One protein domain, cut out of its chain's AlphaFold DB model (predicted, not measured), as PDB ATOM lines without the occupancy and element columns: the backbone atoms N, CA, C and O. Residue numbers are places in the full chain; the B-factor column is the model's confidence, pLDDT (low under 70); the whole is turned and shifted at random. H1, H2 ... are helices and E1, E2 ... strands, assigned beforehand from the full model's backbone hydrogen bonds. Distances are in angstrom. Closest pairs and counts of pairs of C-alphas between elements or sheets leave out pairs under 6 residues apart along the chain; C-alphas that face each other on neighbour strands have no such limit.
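What this domain is: This is residues 2 to 153 and 164 to 175 of the 253 residues of an uncharacterized protein of Reticulomyxa filosa (UniProt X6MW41). A twisted sheet of three strands has H1, H2 and H6 packed over one face, and from the far ends of H2 and H6 the pair H3 and H5, side by side, leads away in a wide open C to H4. Residues 91 to 98, of which 93 to 98 belong to H4, stick out. The printed part has 164 residues, in the order H1 E1 E2 H2 H3 H4 H5 H6 E3, with the antiparallel sheet E1 - E2 - E3; the class is mixed. It is compact, with a radius of gyration of the C-alphas of 17.3 A and spans of 43 by 42 by 31 A.

Where its parts are: E1 is residues 18 to 26, 23.1 A; E2 29 to 38, 28.2 A; E3 165 to 173, 25.7 A, ending at C-alpha 173 (-13.518, -36.810, 5.398). H1 is residues 2 to 12, 14.5 A, from C-alpha 2 (0.735, -48.995, 3.371); H2 43 to 68, 34.7 A; H3 72 to 87, 22.3 A; H4 93 to 105, 18.0 A; H5 114 to 122, 12.1 A; H6 127 to 139, 16.5 A.

How they stand to each other: In the hairpin E1 and E2, N 22 and O 33 are 2.9 A apart; between E2 and E3, N 171 and O 32 are 2.7 A apart, both within hydrogen-bond range. E1 bends by 56 degrees at residue 23. H1, H2 and H6 on one face make two layers, helices and sheet. H2 touches H6, closest C-alphas Cys 55 and Leu 139 at 6.4 A. H3 touches H5, closest C-alphas Thr 83 and Gln 119 at 5.9 A, opposite ways at a shallow tilt of 6 degrees. H4 and H5 are apart. Every O i to N i+4 pair is within hydrogen-bond range in H3, H4 and H5, against 6 of 7 in H1, 17 of 22 in H2 and 8 of 9 in H6.

The domain as a whole: Residues 154 to 163 are not printed, and C-alphas 153 and 164 are 9.1 A apart across the cut. No link printed whole is long. Confidence is low in E3, mean pLDDT 41.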
ATOM      1  N   THR A   2      -0.584 -49.263   3.972       82.81
ATOM      2  CA  THR A   2       0.735 -48.995   3.371       82.81
ATOM      3  C   THR A   2       1.419 -50.228   2.776       82.81
ATOM      4  O   THR A   2       1.798 -50.197   1.616       82.81
ATOM      5  N   GLU A   3       1.526 -51.319   3.538       85.31
ATOM      6  CA  GLU A   3       2.157 -52.563   3.068       85.31
ATOM      7  C   GLU A   3       1.374 -53.226   1.912       85.31
ATOM      8  O   GLU A   3       1.967 -53.389   0.850       85.31
ATOM      9  N   PRO A   4       0.057 -53.518   2.026       84.88
ATOM     10  CA  PRO A   4      -0.718 -54.059   0.901       84.88
ATOM     11  C   PRO A   4      -0.709 -53.188  -0.360       84.88
ATOM     12  O   PRO A   4      -0.669 -53.707  -1.468       84.88
ATOM     13  N   LEU A   5      -0.740 -51.861  -0.200       85.19
ATOM     14  CA  LEU A   5      -0.682 -50.915  -1.318       85.19
ATOM     15  C   LEU A   5       0.654 -51.014  -2.055       85.19
ATOM     16  O   LEU A   5       0.690 -51.002  -3.283       85.19
ATOM     17  N   PHE A   6       1.746 -51.100  -1.298       85.00
ATOM     18  CA  PHE A   6       3.080 -51.246  -1.854       85.00
ATOM     19  C   PHE A   6       3.238 -52.604  -2.549       85.00
ATOM     20  O   PHE A   6       3.733 -52.650  -3.670       85.00
ATOM     21  N   ASP A   7       2.763 -53.691  -1.937       86.62
ATOM     22  CA  ASP A   7       2.831 -55.027  -2.537       86.62
ATOM     23  C   ASP A   7       2.046 -55.109  -3.858       86.62
ATOM     24  O   ASP A   7       2.578 -55.529  -4.883       86.62
ATOM     25  N   GLU A   8       0.805 -54.622  -3.883       86.19
ATOM     26  CA  GLU A   8      -0.023 -54.681  -5.090       86.19
ATOM     27  C   GLU A   8       0.448 -53.729  -6.189       86.19
ATOM     28  O   GLU A   8       0.705 -54.149  -7.319       86.19
ATOM     29  N   LEU A   9       0.570 -52.434  -5.887       83.06
ATOM     30  CA  LEU A   9       0.811 -51.435  -6.928       83.06
ATOM     31  C   LEU A   9       2.273 -51.402  -7.372       83.06
ATOM     32  O   LEU A   9       2.542 -51.172  -8.551       83.06
ATOM     33  N   ARG A  10       3.224 -51.632  -6.457       82.25
ATOM     34  CA  ARG A  10       4.656 -51.583  -6.776       82.25
ATOM     35  C   ARG A  10       5.236 -52.962  -7.063       82.25
ATOM     36  O   ARG A  10       5.909 -53.104  -8.077       82.25
ATOM     37  N   THR A  11       5.029 -53.955  -6.200       84.94
ATOM     38  CA  THR A  11       5.687 -55.263  -6.374       84.94
ATOM     39  C   THR A  11       5.041 -56.067  -7.500       84.94
ATOM     40  O   THR A  11       5.749 -56.552  -8.380       84.94
ATOM     41  N   LYS A  12       3.707 -56.183  -7.509       85.44
ATOM     42  CA  LYS A  12       2.980 -57.011  -8.485       85.44
ATOM     43  C   LYS A  12       2.725 -56.285  -9.797       85.44
ATOM     44  O   LYS A  12       3.112 -56.780 -10.849       85.44
ATOM     45  N   LYS A  13       2.095 -55.107  -9.742       83.12
ATOM     46  CA  LYS A  13       1.715 -54.350 -10.947       83.12
ATOM     47  C   LYS A  13       2.823 -53.443 -11.495       83.12
ATOM     48  O   LYS A  13       2.681 -52.940 -12.602       83.12
ATOM     49  N   GLN A  14       3.906 -53.225 -10.739       83.75
ATOM     50  CA  GLN A  14       5.065 -52.409 -11.143       83.75
ATOM     51  C   GLN A  14       4.694 -51.017 -11.686       83.75
ATOM     52  O   GLN A  14       5.357 -50.475 -12.566       83.75
ATOM     53  N   LEU A  15       3.636 -50.410 -11.140       75.12
ATOM     54  CA  LEU A  15       3.048 -49.186 -11.686       75.12
ATOM     55  C   LEU A  15       3.931 -47.956 -11.498       75.12
ATOM     56  O   LEU A  15       3.742 -46.971 -12.202       75.12
ATOM     57  N   GLY A  16       4.876 -47.963 -10.557       69.94
ATOM     58  CA  GLY A  16       5.664 -46.772 -10.271       69.94
ATOM     59  C   GLY A  16       6.814 -46.977  -9.296       69.94
ATOM     60  O   GLY A  16       6.817 -47.897  -8.478       69.94
ATOM     61  N   TYR A  17       7.797 -46.075  -9.366       70.62
ATOM     62  CA  TYR A  17       8.959 -46.077  -8.474       70.62
ATOM     63  C   TYR A  17       8.631 -45.540  -7.078       70.62
ATOM     64  O   TYR A  17       9.350 -45.838  -6.128       70.62
ATOM     65  N   SER A  18       7.564 -44.761  -6.916       78.75
ATOM     66  CA  SER A  18       7.119 -44.295  -5.602       78.75
ATOM     67  C   SER A  18       5.626 -44.526  -5.465       78.75
ATOM     68  O   SER A  18       4.845 -44.079  -6.300       78.75
ATOM     69  N   VAL A  19       5.246 -45.252  -4.419       82.00
ATOM     70  CA  VAL A  19       3.853 -45.475  -4.041       82.00
ATOM     71  C   VAL A  19       3.768 -45.189  -2.556       82.00
ATOM     72  O   VAL A  19       4.473 -45.813  -1.760       82.00
ATOM     73  N   SER A  20       2.925 -44.239  -2.180       81.06
ATOM     74  CA  SER A  20       2.702 -43.895  -0.787       81.06
ATOM     75  C   SER A  20       1.223 -43.657  -0.515       81.06
ATOM     76  O   SER A  20       0.443 -43.307  -1.398       81.06
ATOM     77  N   CYS A  21       0.823 -43.865   0.734       84.56
ATOM     78  CA  CYS A  21      -0.461 -43.396   1.226       84.56
ATOM     79  C   CYS A  21      -0.248 -42.566   2.474       84.56
ATOM     80  O   CYS A  21       0.595 -42.891   3.316       84.56
ATOM     81  N   TYR A  22      -1.060 -41.536   2.628       78.88
ATOM     82  CA  TYR A  22      -0.978 -40.645   3.761       78.88
ATOM     83  C   TYR A  22      -2.354 -40.201   4.226       78.88
ATOM     84  O   TYR A  22      -3.343 -40.209   3.499       78.88
ATOM     85  N   TYR A  23      -2.383 -39.780   5.480       80.81
ATOM     86  CA  TYR A  23      -3.479 -39.029   6.052       80.81
ATOM     87  C   TYR A  23      -2.946 -37.652   6.441       80.81
ATOM     88  O   TYR A  23      -1.893 -37.548   7.072       80.81
ATOM     89  N   ARG A  24      -3.653 -36.594   6.057       74.31
ATOM     90  CA  ARG A  24      -3.317 -35.209   6.390       74.31
ATOM     91  C   ARG A  24      -4.555 -34.468   6.853       74.31
ATOM     92  O   ARG A  24      -5.639 -34.683   6.334       74.31
ATOM     93  N   VAL A  25      -4.392 -33.562   7.805       71.25
ATOM     94  CA  VAL A  25      -5.453 -32.628   8.189       71.25
ATOM     95  C   VAL A  25      -5.105 -31.278   7.584       71.25
ATOM     96  O   VAL A  25      -3.983 -30.812   7.743       71.25
ATOM     97  N   ILE A  26      -6.036 -30.689   6.840       69.56
ATOM     98  CA  ILE A  26      -5.870 -29.369   6.223       69.56
ATOM     99  C   ILE A  26      -7.107 -28.558   6.595       69.56
ATOM    100  O   ILE A  26      -8.229 -29.012   6.369       69.56
ATOM    101  N   HIS A  27      -6.917 -27.392   7.217       69.81
ATOM    102  CA  HIS A  27      -8.002 -26.520   7.690       69.81
ATOM    103  C   HIS A  27      -9.059 -27.244   8.558       69.81
ATOM    104  O   HIS A  27     -10.259 -26.977   8.463       69.81
ATOM    105  N   GLY A  28      -8.623 -28.202   9.388       66.25
ATOM    106  CA  GLY A  28      -9.506 -28.997  10.252       66.25
ATOM    107  C   GLY A  28     -10.334 -30.075   9.535       66.25
ATOM    108  O   GLY A  28     -11.228 -30.670  10.142       66.25
ATOM    109  N   VAL A  29     -10.053 -30.337   8.255       68.81
ATOM    110  CA  VAL A  29     -10.662 -31.409   7.455       68.81
ATOM    111  C   VAL A  29      -9.645 -32.533   7.275       68.81
ATOM    112  O   VAL A  29      -8.483 -32.284   6.951       68.81
ATOM    113  N   GLY A  30     -10.067 -33.774   7.518       70.56
ATOM    114  CA  GLY A  30      -9.225 -34.952   7.343       70.56
ATOM    115  C   GLY A  30      -9.187 -35.375   5.879       70.56
ATOM    116  O   GLY A  30     -10.222 -35.587   5.264       70.56
ATOM    117  N   HIS A  31      -7.994 -35.537   5.336       69.19
ATOM    118  CA  HIS A  31      -7.748 -35.976   3.974       69.19
ATOM    119  C   HIS A  31      -6.997 -37.285   4.043       69.19
ATOM    120  O   HIS A  31      -5.993 -37.412   4.745       69.19
ATOM    121  N   PHE A  32      -7.477 -38.259   3.305       76.75
ATOM    122  CA  PHE A  32      -6.751 -39.481   3.058       76.75
ATOM    123  C   PHE A  32      -6.347 -39.480   1.597       76.75
ATOM    124  O   PHE A  32      -7.180 -39.182   0.745       76.75
ATOM    125  N   GLY A  33      -5.097 -39.809   1.299       74.00
ATOM    126  CA  GLY A  33      -4.709 -39.926  -0.085       74.00
ATOM    127  C   GLY A  33      -3.647 -40.944  -0.397       74.00
ATOM    128  O   GLY A  33      -2.924 -41.430   0.474       74.00
ATOM    129  N   VAL A  34      -3.623 -41.285  -1.677       77.88
ATOM    130  CA  VAL A  34      -2.650 -42.175  -2.297       77.88
ATOM    131  C   VAL A  34      -1.894 -41.353  -3.322       77.88
ATOM    132  O   VAL A  34      -2.512 -40.695  -4.154       77.88
ATOM    133  N   GLU A  35      -0.575 -41.383  -3.222       76.62
ATOM    134  CA  GLU A  35       0.341 -40.760  -4.163       76.62
ATOM    135  C   GLU A  35       1.100 -41.859  -4.890       76.62
ATOM    136  O   GLU A  35       1.741 -42.713  -4.267       76.62
ATOM    137  N   LEU A  36       1.006 -41.839  -6.214       74.81
ATOM    138  CA  LEU A  36       1.727 -42.757  -7.076       74.81
ATOM    139  C   LEU A  36       2.501 -41.974  -8.121       74.81
ATOM    140  O   LEU A  36       1.942 -41.107  -8.787       74.81
ATOM    141  N   LEU A  37       3.770 -42.335  -8.271       75.75
ATOM    142  CA  LEU A  37       4.696 -41.753  -9.223       75.75
ATOM    143  C   LEU A  37       5.116 -42.799 -10.255       75.75
ATOM    144  O   LEU A  37       5.837 -43.746  -9.922       75.75
ATOM    145  N   SER A  38       4.695 -42.610 -11.503       73.44
ATOM    146  CA  SER A  38       5.000 -43.505 -12.619       73.44
ATOM    147  C   SER A  38       5.696 -42.779 -13.755       73.44
ATOM    148  O   SER A  38       5.402 -41.619 -14.027       73.44
ATOM    149  N   SER A  39       6.574 -43.488 -14.460       73.81
ATOM    150  CA  SER A  39       7.142 -43.032 -15.729       73.81
ATOM    151  C   SER A  39       6.512 -43.664 -16.963       73.81
ATOM    152  O   SER A  39       6.769 -43.215 -18.076       73.81
ATOM    153  N   GLN A  40       5.694 -44.698 -16.775       73.38
ATOM    154  CA  GLN A  40       5.188 -45.536 -17.862       73.38
ATOM    155  C   GLN A  40       3.697 -45.308 -18.114       73.38
ATOM    156  O   GLN A  40       3.267 -45.271 -19.263       73.38
ATOM    157  N   TYR A  41       2.923 -45.107 -17.050       69.06
ATOM    158  CA  TYR A  41       1.465 -45.063 -17.121       69.06
ATOM    159  C   TYR A  41       0.936 -43.632 -17.157       69.06
ATOM    160  O   TYR A  41       1.563 -42.702 -16.643       69.06
ATOM    161  N   GLN A  42      -0.211 -43.427 -17.803       66.44
ATOM    162  CA  GLN A  42      -0.915 -42.144 -17.777       66.44
ATOM    163  C   GLN A  42      -1.623 -41.936 -16.432       66.44
ATOM    164  O   GLN A  42      -1.942 -42.892 -15.724       66.44
ATOM    165  N   CYS A  43      -1.911 -40.679 -16.088       65.81
ATOM    166  CA  CYS A  43      -2.596 -40.346 -14.837       65.81
ATOM    167  C   CYS A  43      -3.964 -41.040 -14.707       65.81
ATOM    168  O   CYS A  43      -4.307 -41.514 -13.627       65.81
ATOM    169  N   ASP A  44      -4.715 -41.170 -15.801       66.75
ATOM    170  CA  ASP A  44      -6.043 -41.795 -15.784       66.75
ATOM    171  C   ASP A  44      -5.973 -43.300 -15.488       66.75
ATOM    172  O   ASP A  44      -6.753 -43.831 -14.695       66.75
ATOM    173  N   GLU A  45      -4.985 -43.985 -16.065       68.88
ATOM    174  CA  GLU A  45      -4.740 -45.412 -15.836       68.88
ATOM    175  C   GLU A  45      -4.316 -45.663 -14.386       68.88
ATOM    176  O   GLU A  45      -4.809 -46.574 -13.724       68.88
ATOM    177  N   ILE A  46      -3.443 -44.805 -13.853       71.12
ATOM    178  CA  ILE A  46      -3.013 -44.861 -12.454       71.12
ATOM    179  C   ILE A  46      -4.205 -44.649 -11.520       71.12
ATOM    180  O   ILE A  46      -4.372 -45.399 -10.556       71.12
ATOM    181  N   ALA A  47      -5.051 -43.656 -11.801       71.25
ATOM    182  CA  ALA A  47      -6.249 -43.395 -11.015       71.25
ATOM    183  C   ALA A  47      -7.192 -44.607 -11.016       71.25
ATOM    184  O   ALA A  47      -7.695 -44.990  -9.957       71.25
ATOM    185  N   PHE A  48      -7.370 -45.257 -12.171       74.31
ATOM    186  CA  PHE A  48      -8.140 -46.493 -12.282       74.31
ATOM    187  C   PHE A  48      -7.558 -47.611 -11.407       74.31
ATOM    188  O   PHE A  48      -8.286 -48.192 -10.604       74.31
ATOM    189  N   TYR A  49      -6.249 -47.871 -11.480       77.81
ATOM    190  CA  TYR A  49      -5.610 -48.912 -10.668       77.81
ATOM    191  C   TYR A  49      -5.672 -48.634  -9.164       77.81
ATOM    192  O   TYR A  49      -5.830 -49.562  -8.369       77.81
ATOM    193  N   VAL A  50      -5.576 -47.367  -8.755       78.44
ATOM    194  CA  VAL A  50      -5.731 -46.973  -7.348       78.44
ATOM    195  C   VAL A  50      -7.169 -47.200  -6.877       78.44
ATOM    196  O   VAL A  50      -7.373 -47.739  -5.787       78.44
ATOM    197  N   LEU A  51      -8.173 -46.846  -7.684       78.00
ATOM    198  CA  LEU A  51      -9.582 -47.097  -7.362       78.00
ATOM    199  C   LEU A  51      -9.900 -48.595  -7.311       78.00
ATOM    200  O   LEU A  51     -10.572 -49.049  -6.386       78.00
ATOM    201  N   GLU A  52      -9.383 -49.371  -8.262       81.25
ATOM    202  CA  GLU A  52      -9.496 -50.828  -8.273       81.25
ATOM    203  C   GLU A  52      -8.884 -51.432  -7.002       81.25
ATOM    204  O   GLU A  52      -9.534 -52.229  -6.321       81.25
ATOM    205  N   PHE A  53      -7.684 -50.992  -6.615       84.56
ATOM    206  CA  PHE A  53      -7.046 -51.426  -5.376       84.56
ATOM    207  C   PHE A  53      -7.892 -51.091  -4.143       84.56
ATOM    208  O   PHE A  53      -8.091 -51.949  -3.287       84.56
ATOM    209  N   LEU A  54      -8.414 -49.867  -4.027       81.31
ATOM    210  CA  LEU A  54      -9.193 -49.459  -2.854       81.31
ATOM    211  C   LEU A  54     -10.521 -50.224  -2.750       81.31
ATOM    212  O   LEU A  54     -10.865 -50.717  -1.672       81.31
ATOM    213  N   CYS A  55     -11.252 -50.339  -3.858       79.19
ATOM    214  CA  CYS A  55     -12.612 -50.880  -3.876       79.19
ATOM    215  C   CYS A  55     -12.661 -52.407  -3.980       79.19
ATOM    216  O   CYS A  55     -13.528 -53.032  -3.368       79.19
ATOM    217  N   GLN A  56     -11.781 -53.017  -4.773       78.31
ATOM    218  CA  GLN A  56     -11.791 -54.462  -4.991       78.31
ATOM    219  C   GLN A  56     -10.849 -55.156  -4.015       78.31
ATOM    220  O   GLN A  56     -11.306 -55.923  -3.172       78.31
ATOM    221  N   TYR A  57      -9.562 -54.824  -4.058       81.38
ATOM    222  CA  TYR A  57      -8.558 -55.554  -3.290       81.38
ATOM    223  C   TYR A  57      -8.618 -55.235  -1.788       81.38
ATOM    224  O   TYR A  57      -8.820 -56.103  -0.940       81.38
ATOM    225  N   PHE A  58      -8.502 -53.960  -1.418       82.75
ATOM    226  CA  PHE A  58      -8.400 -53.578  -0.016       82.75
ATOM    227  C   PHE A  58      -9.726 -53.750   0.734       82.75
ATOM    228  O   PHE A  58      -9.755 -54.306   1.834       82.75
ATOM    229  N   TYR A  59     -10.839 -53.306   0.150       82.56
ATOM    230  CA  TYR A  59     -12.137 -53.434   0.801       82.56
ATOM    231  C   TYR A  59     -12.651 -54.885   0.809       82.56
ATOM    232  O   TYR A  59     -12.911 -55.419   1.889       82.56
ATOM    233  N   LYS A  60     -12.754 -55.568  -0.342       79.25
ATOM    234  CA  LYS A  60     -13.331 -56.926  -0.369       79.25
ATOM    235  C   LYS A  60     -12.361 -57.967   0.181       79.25
ATOM    236  O   LYS A  60     -12.696 -58.683   1.121       79.25
ATOM    237  N   GLU A  61     -11.147 -58.036  -0.353       77.44
ATOM    238  CA  GLU A  61     -10.230 -59.140  -0.031       77.44
ATOM    239  C   GLU A  61      -9.512 -58.954   1.308       77.44
ATOM    240  O   GLU A  61      -9.175 -59.929   1.978       77.44
ATOM    241  N   HIS A  62      -9.310 -57.712   1.755       78.88
ATOM    242  CA  HIS A  62      -8.597 -57.443   3.005       78.88
ATOM    243  C   HIS A  62      -9.472 -57.030   4.186       78.88
ATOM    244  O   HIS A  62      -9.114 -57.365   5.321       78.88
ATOM    245  N   LEU A  63     -10.556 -56.279   3.986       81.81
ATOM    246  CA  LEU A  63     -11.431 -55.866   5.089       81.81
ATOM    247  C   LEU A  63     -12.596 -56.843   5.280       81.81
ATOM    248  O   LEU A  63     -12.751 -57.366   6.385       81.81
ATOM    249  N   GLN A  64     -13.364 -57.152   4.228       79.94
ATOM    250  CA  GLN A  64     -14.530 -58.039   4.350       79.94
ATOM    251  C   GLN A  64     -14.137 -59.482   4.687       79.94
ATOM    252  O   GLN A  64     -14.710 -60.064   5.604       79.94
ATOM    253  N   VAL A  65     -13.120 -60.050   4.029       82.06
ATOM    254  CA  VAL A  65     -12.635 -61.405   4.362       82.06
ATOM    255  C   VAL A  65     -12.147 -61.483   5.809       82.06
ATOM    256  O   VAL A  65     -12.443 -62.448   6.508       82.06
ATOM    257  N   ARG A  66     -11.454 -60.453   6.317       80.44
ATOM    258  CA  ARG A  66     -11.023 -60.427   7.726       80.44
ATOM    259  C   ARG A  66     -12.192 -60.352   8.700       80.44
ATOM    260  O   ARG A  66     -12.101 -60.946   9.774       80.44
ATOM    261  N   LEU A  67     -13.259 -59.636   8.339       82.06
ATOM    262  CA  LEU A  67     -14.492 -59.617   9.119       82.06
ATOM    263  C   LEU A  67     -15.133 -61.011   9.144       82.06
ATOM    264  O   LEU A  67     -15.459 -61.503  10.216       82.06
ATOM    265  N   GLN A  68     -15.233 -61.679   7.991       78.62
ATOM    266  CA  GLN A  68     -15.790 -63.033   7.880       78.62
ATOM    267  C   GLN A  68     -14.965 -64.077   8.648       78.62
ATOM    268  O   GLN A  68     -15.520 -64.954   9.301       78.62
ATOM    269  N   GLN A  69     -13.637 -63.964   8.609       80.56
ATOM    270  CA  GLN A  69     -12.712 -64.864   9.305       80.56
ATOM    271  C   GLN A  69     -12.557 -64.545  10.802       80.56
ATOM    272  O   GLN A  69     -11.800 -65.230  11.490       80.56
ATOM    273  N   ASN A  70     -13.237 -63.513  11.320       73.94
ATOM    274  CA  ASN A  70     -13.124 -63.059  12.710       73.94
ATOM    275  C   ASN A  70     -11.664 -62.854  13.171       73.94
ATOM    276  O   ASN A  70     -11.312 -63.116  14.326       73.94
ATOM    277  N   ASP A  71     -10.786 -62.350  12.291       79.50
ATOM    278  CA  ASP A  71      -9.359 -62.143  12.595       79.50
ATOM    279  C   ASP A  71      -9.117 -60.859  13.415       79.50
ATOM    280  O   ASP A  71      -8.340 -59.958  13.074       79.50
ATOM    281  N   PHE A  72      -9.788 -60.771  14.564       80.75
ATOM    282  CA  PHE A  72      -9.640 -59.673  15.516       80.75
ATOM    283  C   PHE A  72      -8.232 -59.626  16.125       80.75
ATOM    284  O   PHE A  72      -7.792 -58.573  16.590       80.75
ATOM    285  N   LYS A  73      -7.501 -60.750  16.121       83.38
ATOM    286  CA  LYS A  73      -6.131 -60.827  16.647       83.38
ATOM    287  C   LYS A  73      -5.167 -60.009  15.791       83.38
ATOM    288  O   LYS A  73      -4.412 -59.213  16.354       83.38
ATOM    289  N   LYS A  74      -5.191 -60.143  14.459       83.56
ATOM    290  CA  LYS A  74      -4.358 -59.295  13.586       83.56
ATOM    291  C   LYS A  74      -4.799 -57.837  13.623       83.56
ATOM    292  O   LYS A  74      -3.941 -56.961  13.690       83.56
ATOM    293  N   PHE A  75      -6.103 -57.564  13.689       86.50
ATOM    294  CA  PHE A  75      -6.594 -56.190  13.824       86.50
ATOM    295  C   PHE A  75      -6.051 -55.492  15.080       86.50
ATOM    296  O   PHE A  75      -5.494 -54.397  14.994       86.50
ATOM    297  N   LYS A  76      -6.089 -56.167  16.237       87.75
ATOM    298  CA  LYS A  76      -5.492 -55.652  17.481       87.75
ATOM    299  C   LYS A  76      -3.991 -55.373  17.347       87.75
ATOM    300  O   LYS A  76      -3.507 -54.405  17.929       87.75
ATOM    301  N   LYS A  77      -3.248 -56.172  16.568       89.94
ATOM    302  CA  LYS A  77      -1.827 -55.900  16.281       89.94
ATOM    303  C   LYS A  77      -1.644 -54.601  15.493       89.94
ATOM    304  O   LYS A  77      -0.756 -53.828  15.841       89.94
ATOM    305  N   TYR A  78      -2.489 -54.322  14.498       88.06
ATOM    306  CA  TYR A  78      -2.436 -53.058  13.752       88.06
ATOM    307  C   TYR A  78      -2.747 -51.853  14.641       88.06
ATOM    308  O   TYR A  78      -1.988 -50.887  14.632       88.06
ATOM    309  N   VAL A  79      -3.793 -51.931  15.470       90.12
ATOM    310  CA  VAL A  79      -4.130 -50.867  16.433       90.12
ATOM    311  C   VAL A  79      -2.976 -50.627  17.410       90.12
ATOM    312  O   VAL A  79      -2.602 -49.480  17.660       90.12
ATOM    313  N   LYS A  80      -2.354 -51.698  17.918       91.00
ATOM    314  CA  LYS A  80      -1.183 -51.600  18.798       91.00
ATOM    315  C   LYS A  80       0.003 -50.941  18.093       91.00
ATOM    316  O   LYS A  80       0.591 -50.022  18.653       91.00
ATOM    317  N   SER A  81       0.325 -51.369  16.872       91.88
ATOM    318  CA  SER A  81       1.404 -50.783  16.064       91.88
ATOM    319  C   SER A  81       1.172 -49.288  15.814       91.88
ATOM    320  O   SER A  81       2.051 -48.465  16.071       91.88
ATOM    321  N   GLN A  82      -0.052 -48.913  15.432       90.44
ATOM    322  CA  GLN A  82      -0.426 -47.517  15.218       90.44
ATOM    323  C   GLN A  82      -0.318 -46.691  16.504       90.44
ATOM    324  O   GLN A  82       0.178 -45.567  16.480       90.44
ATOM    325  N   THR A  83      -0.742 -47.252  17.637       90.50
ATOM    326  CA  THR A  83      -0.643 -46.591  18.944       90.50
ATOM    327  C   THR A  83       0.812 -46.304  19.312       90.50
ATOM    328  O   THR A  83       1.125 -45.199  19.749       90.50
ATOM    329  N   VAL A  84       1.711 -47.270  19.091       92.62
ATOM    330  CA  VAL A  84       3.155 -47.101  19.320       92.62
ATOM    331  C   VAL A  84       3.729 -46.008  18.417       92.62
ATOM    332  O   VAL A  84       4.459 -45.150  18.901       92.62
ATOM    333  N   SER A  85       3.352 -45.986  17.135       89.50
ATOM    334  CA  SER A  85       3.801 -44.957  16.189       89.50
ATOM    335  C   SER A  85       3.361 -43.546  16.600       89.50
ATOM    336  O   SER A  85       4.173 -42.623  16.605       89.50
ATOM    337  N   VAL A  86       2.103 -43.372  17.024       88.25
ATOM    338  CA  VAL A  86       1.580 -42.072  17.488       88.25
ATOM    339  C   VAL A  86       2.281 -41.601  18.766       88.25
ATOM    340  O   VAL A  86       2.555 -40.408  18.919       88.25
ATOM    341  N   MET A  87       2.582 -42.530  19.675       90.31
ATOM    342  CA  MET A  87       3.217 -42.244  20.964       90.31
ATOM    343  C   MET A  87       4.741 -42.149  20.910       90.31
ATOM    344  O   MET A  87       5.352 -41.829  21.929       90.31
ATOM    345  N   ALA A  88       5.354 -42.380  19.749       90.06
ATOM    346  CA  ALA A  88       6.796 -42.279  19.598       90.06
ATOM    347  C   ALA A  88       7.300 -40.899  20.080       90.06
ATOM    348  O   ALA A  88       6.702 -39.863  19.732       90.06
ATOM    349  N   PRO A  89       8.360 -40.861  20.910       89.19
ATOM    350  CA  PRO A  89       8.932 -39.609  21.381       89.19
ATOM    351  C   PRO A  89       9.565 -38.847  20.215       89.19
ATOM    352  O   PRO A  89      10.015 -39.437  19.234       89.19
ATOM    353  N   ASP A  90       9.604 -37.519  20.320       90.19
ATOM    354  CA  ASP A  90      10.311 -36.722  19.317       90.19
ATOM    355  C   ASP A  90      11.815 -36.917  19.506       90.19
ATOM    356  O   ASP A  90      12.333 -36.705  20.602       90.19
ATOM    357  N   ILE A  91      12.498 -37.309  18.433       91.88
ATOM    358  CA  ILE A  91      13.932 -37.627  18.454       91.88
ATOM    359  C   ILE A  91      14.773 -36.353  18.613       91.88
ATOM    360  O   ILE A  91      15.849 -36.378  19.202       91.88
ATOM    361  N   ASN A  92      14.286 -35.221  18.099       94.00
ATOM    362  CA  ASN A  92      15.008 -33.955  18.105       94.00
ATOM    363  C   ASN A  92      14.095 -32.770  18.459       94.00
ATOM    364  O   ASN A  92      12.865 -32.825  18.346       94.00
ATOM    365  N   LEU A  93      14.724 -31.668  18.882       94.56
ATOM    366  CA  LEU A  93      14.020 -30.430  19.222       94.56
ATOM    367  C   LEU A  93      13.250 -29.874  18.020       94.56
ATOM    368  O   LEU A  93      12.140 -29.371  18.182       94.56
ATOM    369  N   ARG A  94      13.807 -30.027  16.811       92.44
ATOM    370  CA  ARG A  94      13.175 -29.580  15.570       92.44
ATOM    371  C   ARG A  94      11.830 -30.263  15.326       92.44
ATOM    372  O   ARG A  94      10.842 -29.577  15.117       92.44
ATOM    373  N   GLY A  95      11.763 -31.586  15.434       88.50
ATOM    374  CA  GLY A  95      10.533 -32.356  15.260       88.50
ATOM    375  C   GLY A  95       9.493 -32.037  16.332       88.50
ATOM    376  O   GLY A  95       8.300 -31.956  16.036       88.50
ATOM    377  N   ARG A  96       9.936 -31.763  17.568       90.06
ATOM    378  CA  ARG A  96       9.049 -31.259  18.625       90.06
ATOM    379  C   ARG A  96       8.483 -29.879  18.276       90.06
ATOM    380  O   ARG A  96       7.278 -29.674  18.423       90.06
ATOM    381  N   PHE A  97       9.332 -28.963  17.809       92.06
ATOM    382  CA  PHE A  97       8.929 -27.628  17.370       92.06
ATOM    383  C   PHE A  97       7.946 -27.705  16.196       92.06
ATOM    384  O   PHE A  97       6.856 -27.155  16.292       92.06
ATOM    385  N   ASP A  98       8.272 -28.459  15.143       88.69
ATOM    386  CA  ASP A  98       7.433 -28.596  13.948       88.69
ATOM    387  C   ASP A  98       6.053 -29.187  14.289       88.69
ATOM    388  O   ASP A  98       5.039 -28.734  13.753       88.69
ATOM    389  N   ARG A  99       5.970 -30.136  15.236       86.88
ATOM    390  CA  ARG A  99       4.688 -30.674  15.723       86.88
ATOM    391  C   ARG A  99       3.822 -29.598  16.379       86.88
ATOM    392  O   ARG A  99       2.629 -29.500  16.085       86.88
ATOM    393  N   PHE A 100       4.395 -28.818  17.294       88.38
ATOM    394  CA  PHE A 100       3.657 -27.756  17.979       88.38
ATOM    395  C   PHE A 100       3.279 -26.628  17.024       88.38
ATOM    396  O   PHE A 100       2.127 -26.203  17.017       88.38
ATOM    397  N   TRP A 101       4.204 -26.231  16.153       87.62
ATOM    398  CA  TRP A 101       3.977 -25.214  15.136       87.62
ATOM    399  C   TRP A 101       2.845 -25.598  14.180       87.62
ATOM    400  O   TRP A 101       1.936 -24.808  13.943       87.62
ATOM    401  N   THR A 102       2.830 -26.847  13.708       81.88
ATOM    402  CA  THR A 102       1.752 -27.383  12.863       81.88
ATOM    403  C   THR A 102       0.392 -27.290  13.557       81.88
ATOM    404  O   THR A 102      -0.591 -26.866  12.956       81.88
ATOM    405  N   THR A 103       0.342 -27.620  14.848       77.75
ATOM    406  CA  THR A 103      -0.904 -27.582  15.627       77.75
ATOM    407  C   THR A 103      -1.421 -26.148  15.822       77.75
ATOM    408  O   THR A 103      -2.630 -25.919  15.826       77.75
ATOM    409  N   MET A 104      -0.516 -25.178  15.983       82.38
ATOM    410  CA  MET A 104      -0.865 -23.760  16.104       82.38
ATOM    411  C   MET A 104      -1.332 -23.180  14.763       82.38
ATOM    412  O   MET A 104      -2.376 -22.542  14.704       82.38
ATOM    413  N   VAL A 105      -0.578 -23.419  13.685       79.25
ATOM    414  CA  VAL A 105      -0.770 -22.730  12.399       79.25
ATOM    415  C   VAL A 105      -1.739 -23.457  11.467       79.25
ATOM    416  O   VAL A 105      -2.599 -22.816  10.874       79.25
ATOM    417  N   GLN A 106      -1.614 -24.779  11.305       67.50
ATOM    418  CA  GLN A 106      -2.416 -25.538  10.329       67.50
ATOM    419  C   GLN A 106      -3.758 -25.991  10.904       67.50
ATOM    420  O   GLN A 106      -4.787 -25.891  10.235       67.50
ATOM    421  N   ASP A 107      -3.745 -26.490  12.142       65.88
ATOM    422  CA  ASP A 107      -4.954 -27.015  12.780       65.88
ATOM    423  C   ASP A 107      -5.764 -25.899  13.470       65.88
ATOM    424  O   ASP A 107      -6.984 -26.005  13.575       65.88
ATOM    425  N   ASN A 108      -5.112 -24.816  13.928       66.81
ATOM    426  CA  ASN A 108      -5.706 -23.715  14.711       66.81
ATOM    427  C   ASN A 108      -6.515 -24.190  15.941       66.81
ATOM    428  O   ASN A 108      -7.477 -23.557  16.382       66.81
ATOM    429  N   TRP A 109      -6.162 -25.363  16.477       70.25
ATOM    430  CA  TRP A 109      -6.837 -25.991  17.618       70.25
ATOM    431  C   TRP A 109      -6.009 -25.921  18.902       70.25
ATOM    432  O   TRP A 109      -6.536 -26.235  19.964       70.25
ATOM    433  N   PHE A 110      -4.729 -25.527  18.815       79.44
ATOM    434  CA  PHE A 110      -3.802 -25.415  19.956       79.44
ATOM    435  C   PHE A 110      -3.749 -26.679  20.842       79.44
ATOM    436  O   PHE A 110      -3.467 -26.629  22.037       79.44
ATOM    437  N   LEU A 111      -4.015 -27.848  20.250       81.81
ATOM    438  CA  LEU A 111      -4.162 -29.114  20.961       81.81
ATOM    439  C   LEU A 111      -2.811 -29.818  21.164       81.81
ATOM    440  O   LEU A 111      -2.479 -30.783  20.473       81.81
ATOM    441  N   PHE A 112      -2.013 -29.350  22.123       84.62
ATOM    442  CA  PHE A 112      -0.664 -29.889  22.365       84.62
ATOM    443  C   PHE A 112      -0.658 -31.339  22.877       84.62
ATOM    444  O   PHE A 112       0.258 -32.102  22.564       84.62
ATOM    445  N   ASP A 113      -1.720 -31.756  23.573       85.81
ATOM    446  CA  ASP A 113      -1.926 -33.128  24.064       85.81
ATOM    447  C   ASP A 113      -2.576 -34.071  23.028       85.81
ATOM    448  O   ASP A 113      -3.031 -35.171  23.360       85.81
ATOM    449  N   ARG A 114      -2.582 -33.695  21.739       84.56
ATOM    450  CA  ARG A 114      -3.182 -34.477  20.642       84.56
ATOM    451  C   ARG A 114      -2.753 -35.948  20.630       84.56
ATOM    452  O   ARG A 114      -3.594 -36.812  20.392       84.56
ATOM    453  N   LYS A 115      -1.480 -36.258  20.917       87.12
ATOM    454  CA  LYS A 115      -0.982 -37.649  20.969       87.12
ATOM    455  C   LYS A 115      -1.747 -38.499  21.998       87.12
ATOM    456  O   LYS A 115      -2.186 -39.597  21.663       87.12
ATOM    457  N   LYS A 116      -1.983 -37.965  23.203       89.00
ATOM    458  CA  LYS A 116      -2.724 -38.651  24.281       89.00
ATOM    459  C   LYS A 116      -4.190 -38.860  23.909       89.00
ATOM    460  O   LYS A 116      -4.754 -39.925  24.143       89.00
ATOM    461  N   ILE A 117      -4.793 -37.848  23.290       88.69
ATOM    462  CA  ILE A 117      -6.189 -37.897  22.853       88.69
ATOM    463  C   ILE A 117      -6.368 -38.976  21.778       88.69
ATOM    464  O   ILE A 117      -7.226 -39.844  21.919       88.69
ATOM    465  N   ILE A 118      -5.511 -38.986  20.750       86.81
ATOM    466  CA  ILE A 118      -5.546 -40.004  19.689       86.81
ATOM    467  C   ILE A 118      -5.340 -41.404  20.272       86.81
ATOM    468  O   ILE A 118      -6.065 -42.322  19.900       86.81
ATOM    469  N   GLN A 119      -4.404 -41.578  21.208       89.19
ATOM    470  CA  GLN A 119      -4.181 -42.861  21.877       89.19
ATOM    471  C   GLN A 119      -5.447 -43.373  22.576       89.19
ATOM    472  O   GLN A 119      -5.785 -44.545  22.423       89.19
ATOM    473  N   LYS A 120      -6.155 -42.507  23.314       90.56
ATOM    474  CA  LYS A 120      -7.402 -42.874  23.999       90.56
ATOM    475  C   LYS A 120      -8.456 -43.359  23.003       90.56
ATOM    476  O   LYS A 120      -9.066 -44.397  23.222       90.56
ATOM    477  N   TYR A 121      -8.627 -42.657  21.882       90.00
ATOM    478  CA  TYR A 121      -9.589 -43.063  20.855       90.00
ATOM    479  C   TYR A 121      -9.179 -44.344  20.122       90.00
ATOM    480  O   TYR A 121     -10.030 -45.201  19.900       90.00
ATOM    481  N   LEU A 122      -7.890 -44.526  19.806       88.81
ATOM    482  CA  LEU A 122      -7.386 -45.714  19.103       88.81
ATOM    483  C   LEU A 122      -7.690 -47.023  19.842       88.81
ATOM    484  O   LEU A 122      -7.922 -48.038  19.194       88.81
ATOM    485  N   GLN A 123      -7.733 -47.008  21.178       86.88
ATOM    486  CA  GLN A 123      -8.038 -48.196  21.986       86.88
ATOM    487  C   GLN A 123      -9.474 -48.707  21.807       86.88
ATOM    488  O   GLN A 123      -9.729 -49.892  22.023       86.88
ATOM    489  N   HIS A 124     -10.400 -47.833  21.410       87.81
ATOM    490  CA  HIS A 124     -11.817 -48.162  21.268       87.81
ATOM    491  C   HIS A 124     -12.236 -48.468  19.826       87.81
ATOM    492  O   HIS A 124     -13.370 -48.888  19.616       87.81
ATOM    493  N   VAL A 125     -11.339 -48.292  18.847       88.69
ATOM    494  CA  VAL A 125     -11.641 -48.536  17.430       88.69
ATOM    495  C   VAL A 125     -11.878 -50.025  17.188       88.69
ATOM    496  O   VAL A 125     -11.032 -50.865  17.513       88.69
ATOM    497  N   LYS A 126     -13.013 -50.356  16.568       88.25
ATOM    498  CA  LYS A 126     -13.362 -51.713  16.140       88.25
ATOM    499  C   LYS A 126     -13.175 -51.872  14.634       88.25
ATOM    500  O   LYS A 126     -13.137 -50.906  13.880       88.25
ATOM    501  N   LEU A 127     -13.081 -53.125  14.192       87.12
ATOM    502  CA  LEU A 127     -12.974 -53.445  12.766       87.12
ATOM    503  C   LEU A 127     -14.219 -52.990  11.985       87.12
ATOM    504  O   LEU A 127     -14.083 -52.504  10.868       87.12
ATOM    505  N   VAL A 128     -15.404 -53.111  12.593       87.44
ATOM    506  CA  VAL A 128     -16.679 -52.676  11.998       87.44
ATOM    507  C   VAL A 128     -16.658 -51.175  11.706       87.44
ATOM    508  O   VAL A 128     -16.928 -50.786  10.580       87.44
ATOM    509  N   ASP A 129     -16.187 -50.352  12.650       87.31
ATOM    510  CA  ASP A 129     -16.091 -48.894  12.467       87.31
ATOM    511  C   ASP A 129     -15.213 -48.511  11.262       87.31
ATOM    512  O   ASP A 129     -15.471 -47.531  10.561       87.31
ATOM    513  N   VAL A 130     -14.154 -49.288  11.004       85.31
ATOM    514  CA  VAL A 130     -13.268 -49.082   9.848       85.31
ATOM    515  C   VAL A 130     -13.975 -49.459   8.548       85.31
ATOM    516  O   VAL A 130     -13.828 -48.754   7.553       85.31
ATOM    517  N   ILE A 131     -14.748 -50.544   8.541       86.19
ATOM    518  CA  ILE A 131     -15.523 -50.968   7.369       86.19
ATOM    519  C   ILE A 131     -16.591 -49.924   7.047       86.19
ATOM    520  O   ILE A 131     -16.636 -49.451   5.914       86.19
ATOM    521  N   ASP A 132     -17.338 -49.468   8.052       84.94
ATOM    522  CA  ASP A 132     -18.348 -48.416   7.909       84.94
ATOM    523  C   ASP A 132     -17.734 -47.115   7.372       84.94
ATOM    524  O   ASP A 132     -18.313 -46.437   6.520       84.94
ATOM    525  N   PHE A 133     -16.522 -46.765   7.821       81.06
ATOM    526  CA  PHE A 133     -15.778 -45.627   7.285       81.06
ATOM    527  C   PHE A 133     -15.446 -45.808   5.795       81.06
ATOM    528  O   PHE A 133     -15.654 -44.885   5.002       81.06
ATOM    529  N   PHE A 134     -14.953 -46.983   5.398       79.06
ATOM    530  CA  PHE A 134     -14.645 -47.278   3.996       79.06
ATOM    531  C   PHE A 134     -15.904 -47.248   3.127       79.06
ATOM    532  O   PHE A 134     -15.890 -46.637   2.060       79.06
ATOM    533  N   GLU A 135     -17.010 -47.821   3.591       79.56
ATOM    534  CA  GLU A 135     -18.282 -47.792   2.870       79.56
ATOM    535  C   GLU A 135     -18.800 -46.364   2.696       79.56
ATOM    536  O   GLU A 135     -19.183 -45.964   1.593       79.56
ATOM    537  N   LYS A 136     -18.749 -45.566   3.765       76.06
ATOM    538  CA  LYS A 136     -19.303 -44.213   3.777       76.06
ATOM    539  C   LYS A 136     -18.474 -43.193   2.997       76.06
ATOM    540  O   LYS A 136     -19.054 -42.276   2.424       76.06
ATOM    541  N   TYR A 137     -17.147 -43.288   3.012       71.12
ATOM    542  CA  TYR A 137     -16.287 -42.234   2.454       71.12
ATOM    543  C   TYR A 137     -15.478 -42.673   1.233       71.12
ATOM    544  O   TYR A 137     -15.133 -41.826   0.418       71.12
ATOM    545  N   ILE A 138     -15.181 -43.968   1.091       70.06
ATOM    546  CA  ILE A 138     -14.289 -44.480   0.040       70.06
ATOM    547  C   ILE A 138     -15.093 -45.187  -1.058       70.06
ATOM    548  O   ILE A 138     -14.875 -44.922  -2.233       70.06
ATOM    549  N   LEU A 139     -16.079 -46.022  -0.718       66.38
ATOM    550  CA  LEU A 139     -16.936 -46.676  -1.720       66.38
ATOM    551  C   LEU A 139     -18.030 -45.753  -2.263       66.38
ATOM    552  O   LEU A 139     -18.457 -45.904  -3.405       66.38
ATOM    553  N   LEU A 140     -18.465 -44.771  -1.465       56.91
ATOM    554  CA  LEU A 140     -19.352 -43.693  -1.909       56.91
ATOM    555  C   LEU A 140     -18.640 -42.619  -2.745       56.91
ATOM    556  O   LEU A 140     -19.260 -41.595  -3.040       56.91
ATOM    557  N   LEU A 141     -17.403 -42.865  -3.200       53.59
ATOM    558  CA  LEU A 141     -16.830 -42.198  -4.370       53.59
ATOM    559  C   LEU A 141     -17.664 -42.554  -5.619       53.59
ATOM    560  O   LEU A 141     -17.217 -43.232  -6.540       53.59
ATOM    561  N   LYS A 142     -18.915 -42.083  -5.664       40.44
ATOM    562  CA  LYS A 142     -19.571 -41.772  -6.928       40.44
ATOM    563  C   LYS A 142     -18.665 -40.766  -7.641       40.44
ATOM    564  O   LYS A 142     -18.107 -39.905  -6.958       40.44
ATOM    565  N   PRO A 143     -18.531 -40.825  -8.973       36.16
ATOM    566  CA  PRO A 143     -17.858 -39.782  -9.733       36.16
ATOM    567  C   PRO A 143     -18.680 -38.489  -9.612       36.16
ATOM    568  O   PRO A 143     -19.546 -38.204 -10.423       36.16
ATOM    569  N   ASN A 144     -18.483 -37.757  -8.520       28.08
ATOM    570  CA  ASN A 144     -18.910 -36.386  -8.285       28.08
ATOM    571  C   ASN A 144     -17.879 -35.780  -7.314       28.08
ATOM    572  O   ASN A 144     -17.539 -36.411  -6.312       28.08
ATOM    573  N   PRO A 145     -17.299 -34.617  -7.645       39.94
ATOM    574  CA  PRO A 145     -15.913 -34.285  -7.321       39.94
ATOM    575  C   PRO A 145     -15.758 -33.919  -5.839       39.94
ATOM    576  O   PRO A 145     -16.502 -33.083  -5.325       39.94
ATOM    577  N   PRO A 146     -14.789 -34.538  -5.144       40.34
ATOM    578  CA  PRO A 146     -13.485 -33.888  -5.041       40.34
ATOM    579  C   PRO A 146     -12.329 -34.882  -5.246       40.34
ATOM    580  O   PRO A 146     -11.449 -35.014  -4.400       40.34
ATOM    581  N   THR A 147     -12.310 -35.595  -6.373       40.81
ATOM    582  CA  THR A 147     -11.107 -36.307  -6.830       40.81
ATOM    583  C   THR A 147     -10.175 -35.288  -7.480       40.81
ATOM    584  O   THR A 147     -10.313 -34.983  -8.660       40.81
ATOM    585  N   ILE A 148      -9.252 -34.709  -6.710       40.38
ATOM    586  CA  ILE A 148      -8.204 -33.844  -7.268       40.38
ATOM    587  C   ILE A 148      -7.101 -34.743  -7.823       40.38
ATOM    588  O   ILE A 148      -6.089 -34.930  -7.168       40.38
ATOM    589  N   ALA A 149      -7.279 -35.311  -9.014       37.75
ATOM    590  CA  ALA A 149      -6.163 -35.921  -9.731       37.75
ATOM    591  C   ALA A 149      -5.257 -34.797 -10.262       37.75
ATOM    592  O   ALA A 149      -5.489 -34.245 -11.333       37.75
ATOM    593  N   ALA A 150      -4.257 -34.398  -9.478       40.69
ATOM    594  CA  ALA A 150      -3.222 -33.480  -9.937       40.69
ATOM    595  C   ALA A 150      -2.155 -34.281 -10.695       40.69
ATOM    596  O   ALA A 150      -1.311 -34.915 -10.069       40.69
ATOM    597  N   GLY A 151      -2.238 -34.275 -12.027       38.22
ATOM    598  CA  GLY A 151      -1.194 -34.772 -12.918       38.22
ATOM    599  C   GLY A 151      -0.269 -33.638 -13.338       38.22
ATOM    600  O   GLY A 151      -0.743 -32.614 -13.826       38.22
ATOM    601  N   ASP A 152       1.038 -33.809 -13.155       40.47
ATOM    602  CA  ASP A 152       2.026 -32.850 -13.649       40.47
ATOM    603  C   ASP A 152       2.208 -33.063 -15.162       40.47
ATOM    604  O   ASP A 152       2.717 -34.092 -15.610       40.47
ATOM    605  N   GLY A 153       1.704 -32.121 -15.959       31.20
ATOM    606  CA  GLY A 153       1.621 -32.207 -17.417       31.20
ATOM    607  C   GLY A 153       1.988 -30.897 -18.122       31.20
ATOM    608  O   GLY A 153       1.159 -30.381 -18.854       31.20
ATOM    609  N   VAL A 164       7.773 -38.272 -15.541       31.80
ATOM    610  CA  VAL A 164       7.295 -38.492 -14.173       31.80
ATOM    611  C   VAL A 164       5.877 -37.950 -14.027       31.80
ATOM    612  O   VAL A 164       5.660 -36.747 -13.973       31.80
ATOM    613  N   ARG A 165       4.904 -38.863 -13.965       41.28
ATOM    614  CA  ARG A 165       3.472 -38.586 -13.813       41.28
ATOM    615  C   ARG A 165       3.032 -38.968 -12.404       41.28
ATOM    616  O   ARG A 165       3.308 -40.080 -11.949       41.28
ATOM    617  N   CYS A 166       2.384 -38.033 -11.714       30.56
ATOM    618  CA  CYS A 166       1.911 -38.192 -10.340       30.56
ATOM    619  C   CYS A 166       0.379 -38.211 -10.309       30.56
ATOM    620  O   CYS A 166      -0.255 -37.447 -11.029       30.56
ATOM    621  N   VAL A 167      -0.216 -39.061  -9.475       39.09
ATOM    622  CA  VAL A 167      -1.643 -38.981  -9.140       39.09
ATOM    623  C   VAL A 167      -1.782 -38.930  -7.634       39.09
ATOM    624  O   VAL A 167      -1.318 -39.830  -6.936       39.09
ATOM    625  N   ILE A 168      -2.456 -37.889  -7.151       45.72
ATOM    626  CA  ILE A 168      -2.866 -37.744  -5.757       45.72
ATOM    627  C   ILE A 168      -4.370 -37.995  -5.694       45.72
ATOM    628  O   ILE A 168      -5.154 -37.140  -6.071       45.72
ATOM    629  N   LEU A 169      -4.821 -39.151  -5.217       48.34
ATOM    630  CA  LEU A 169      -6.246 -39.326  -4.929       48.34
ATOM    631  C   LEU A 169      -6.509 -38.819  -3.512       48.34
ATOM    632  O   LEU A 169      -6.119 -39.498  -2.575       48.34
ATOM    633  N   ALA A 170      -7.148 -37.658  -3.337       44.03
ATOM    634  CA  ALA A 170      -7.496 -37.121  -2.018       44.03
ATOM    635  C   ALA A 170      -8.983 -37.342  -1.682       44.03
ATOM    636  O   ALA A 170      -9.870 -36.663  -2.196       44.03
ATOM    637  N   ILE A 171      -9.264 -38.272  -0.775       44.28
ATOM    638  CA  ILE A 171     -10.592 -38.526  -0.216       44.28
ATOM    639  C   ILE A 171     -10.787 -37.619   1.000       44.28
ATOM    640  O   ILE A 171     -10.026 -37.677   1.971       44.28
ATOM    641  N   HIS A 172     -11.814 -36.774   0.938       36.06
ATOM    642  CA  HIS A 172     -12.127 -35.790   1.968       36.06
ATOM    643  C   HIS A 172     -13.091 -36.391   3.001       36.06
ATOM    644  O   HIS A 172     -14.223 -36.752   2.676       36.06
ATOM    645  N   ALA A 173     -12.672 -36.463   4.262       35.34
ATOM    646  CA  ALA A 173     -13.518 -36.810   5.398       35.34
ATOM    647  C   ALA A 173     -13.832 -35.542   6.213       35.34
ATOM    648  O   ALA A 173     -12.941 -34.764   6.550       35.34
ATOM    649  N   GLN A 174     -15.126 -35.339   6.488       38.59
ATOM    650  CA  GLN A 174     -15.762 -34.107   6.983       38.59
ATOM    651  C   GLN A 174     -15.024 -33.325   8.092       38.59
ATOM    652  O   GLN A 174     -14.311 -33.866   8.932       38.59
ATOM    653  N   LYS A 175     -15.309 -32.014   8.115       30.77
ATOM    654  CA  LYS A 175     -14.879 -31.011   9.101       30.77
ATOM    655  C   LYS A 175     -15.268 -31.434  10.526       30.77
ATOM    656  O   LYS A 175     -16.456 -31.571  10.822       30.77
TER     657      LYS A 175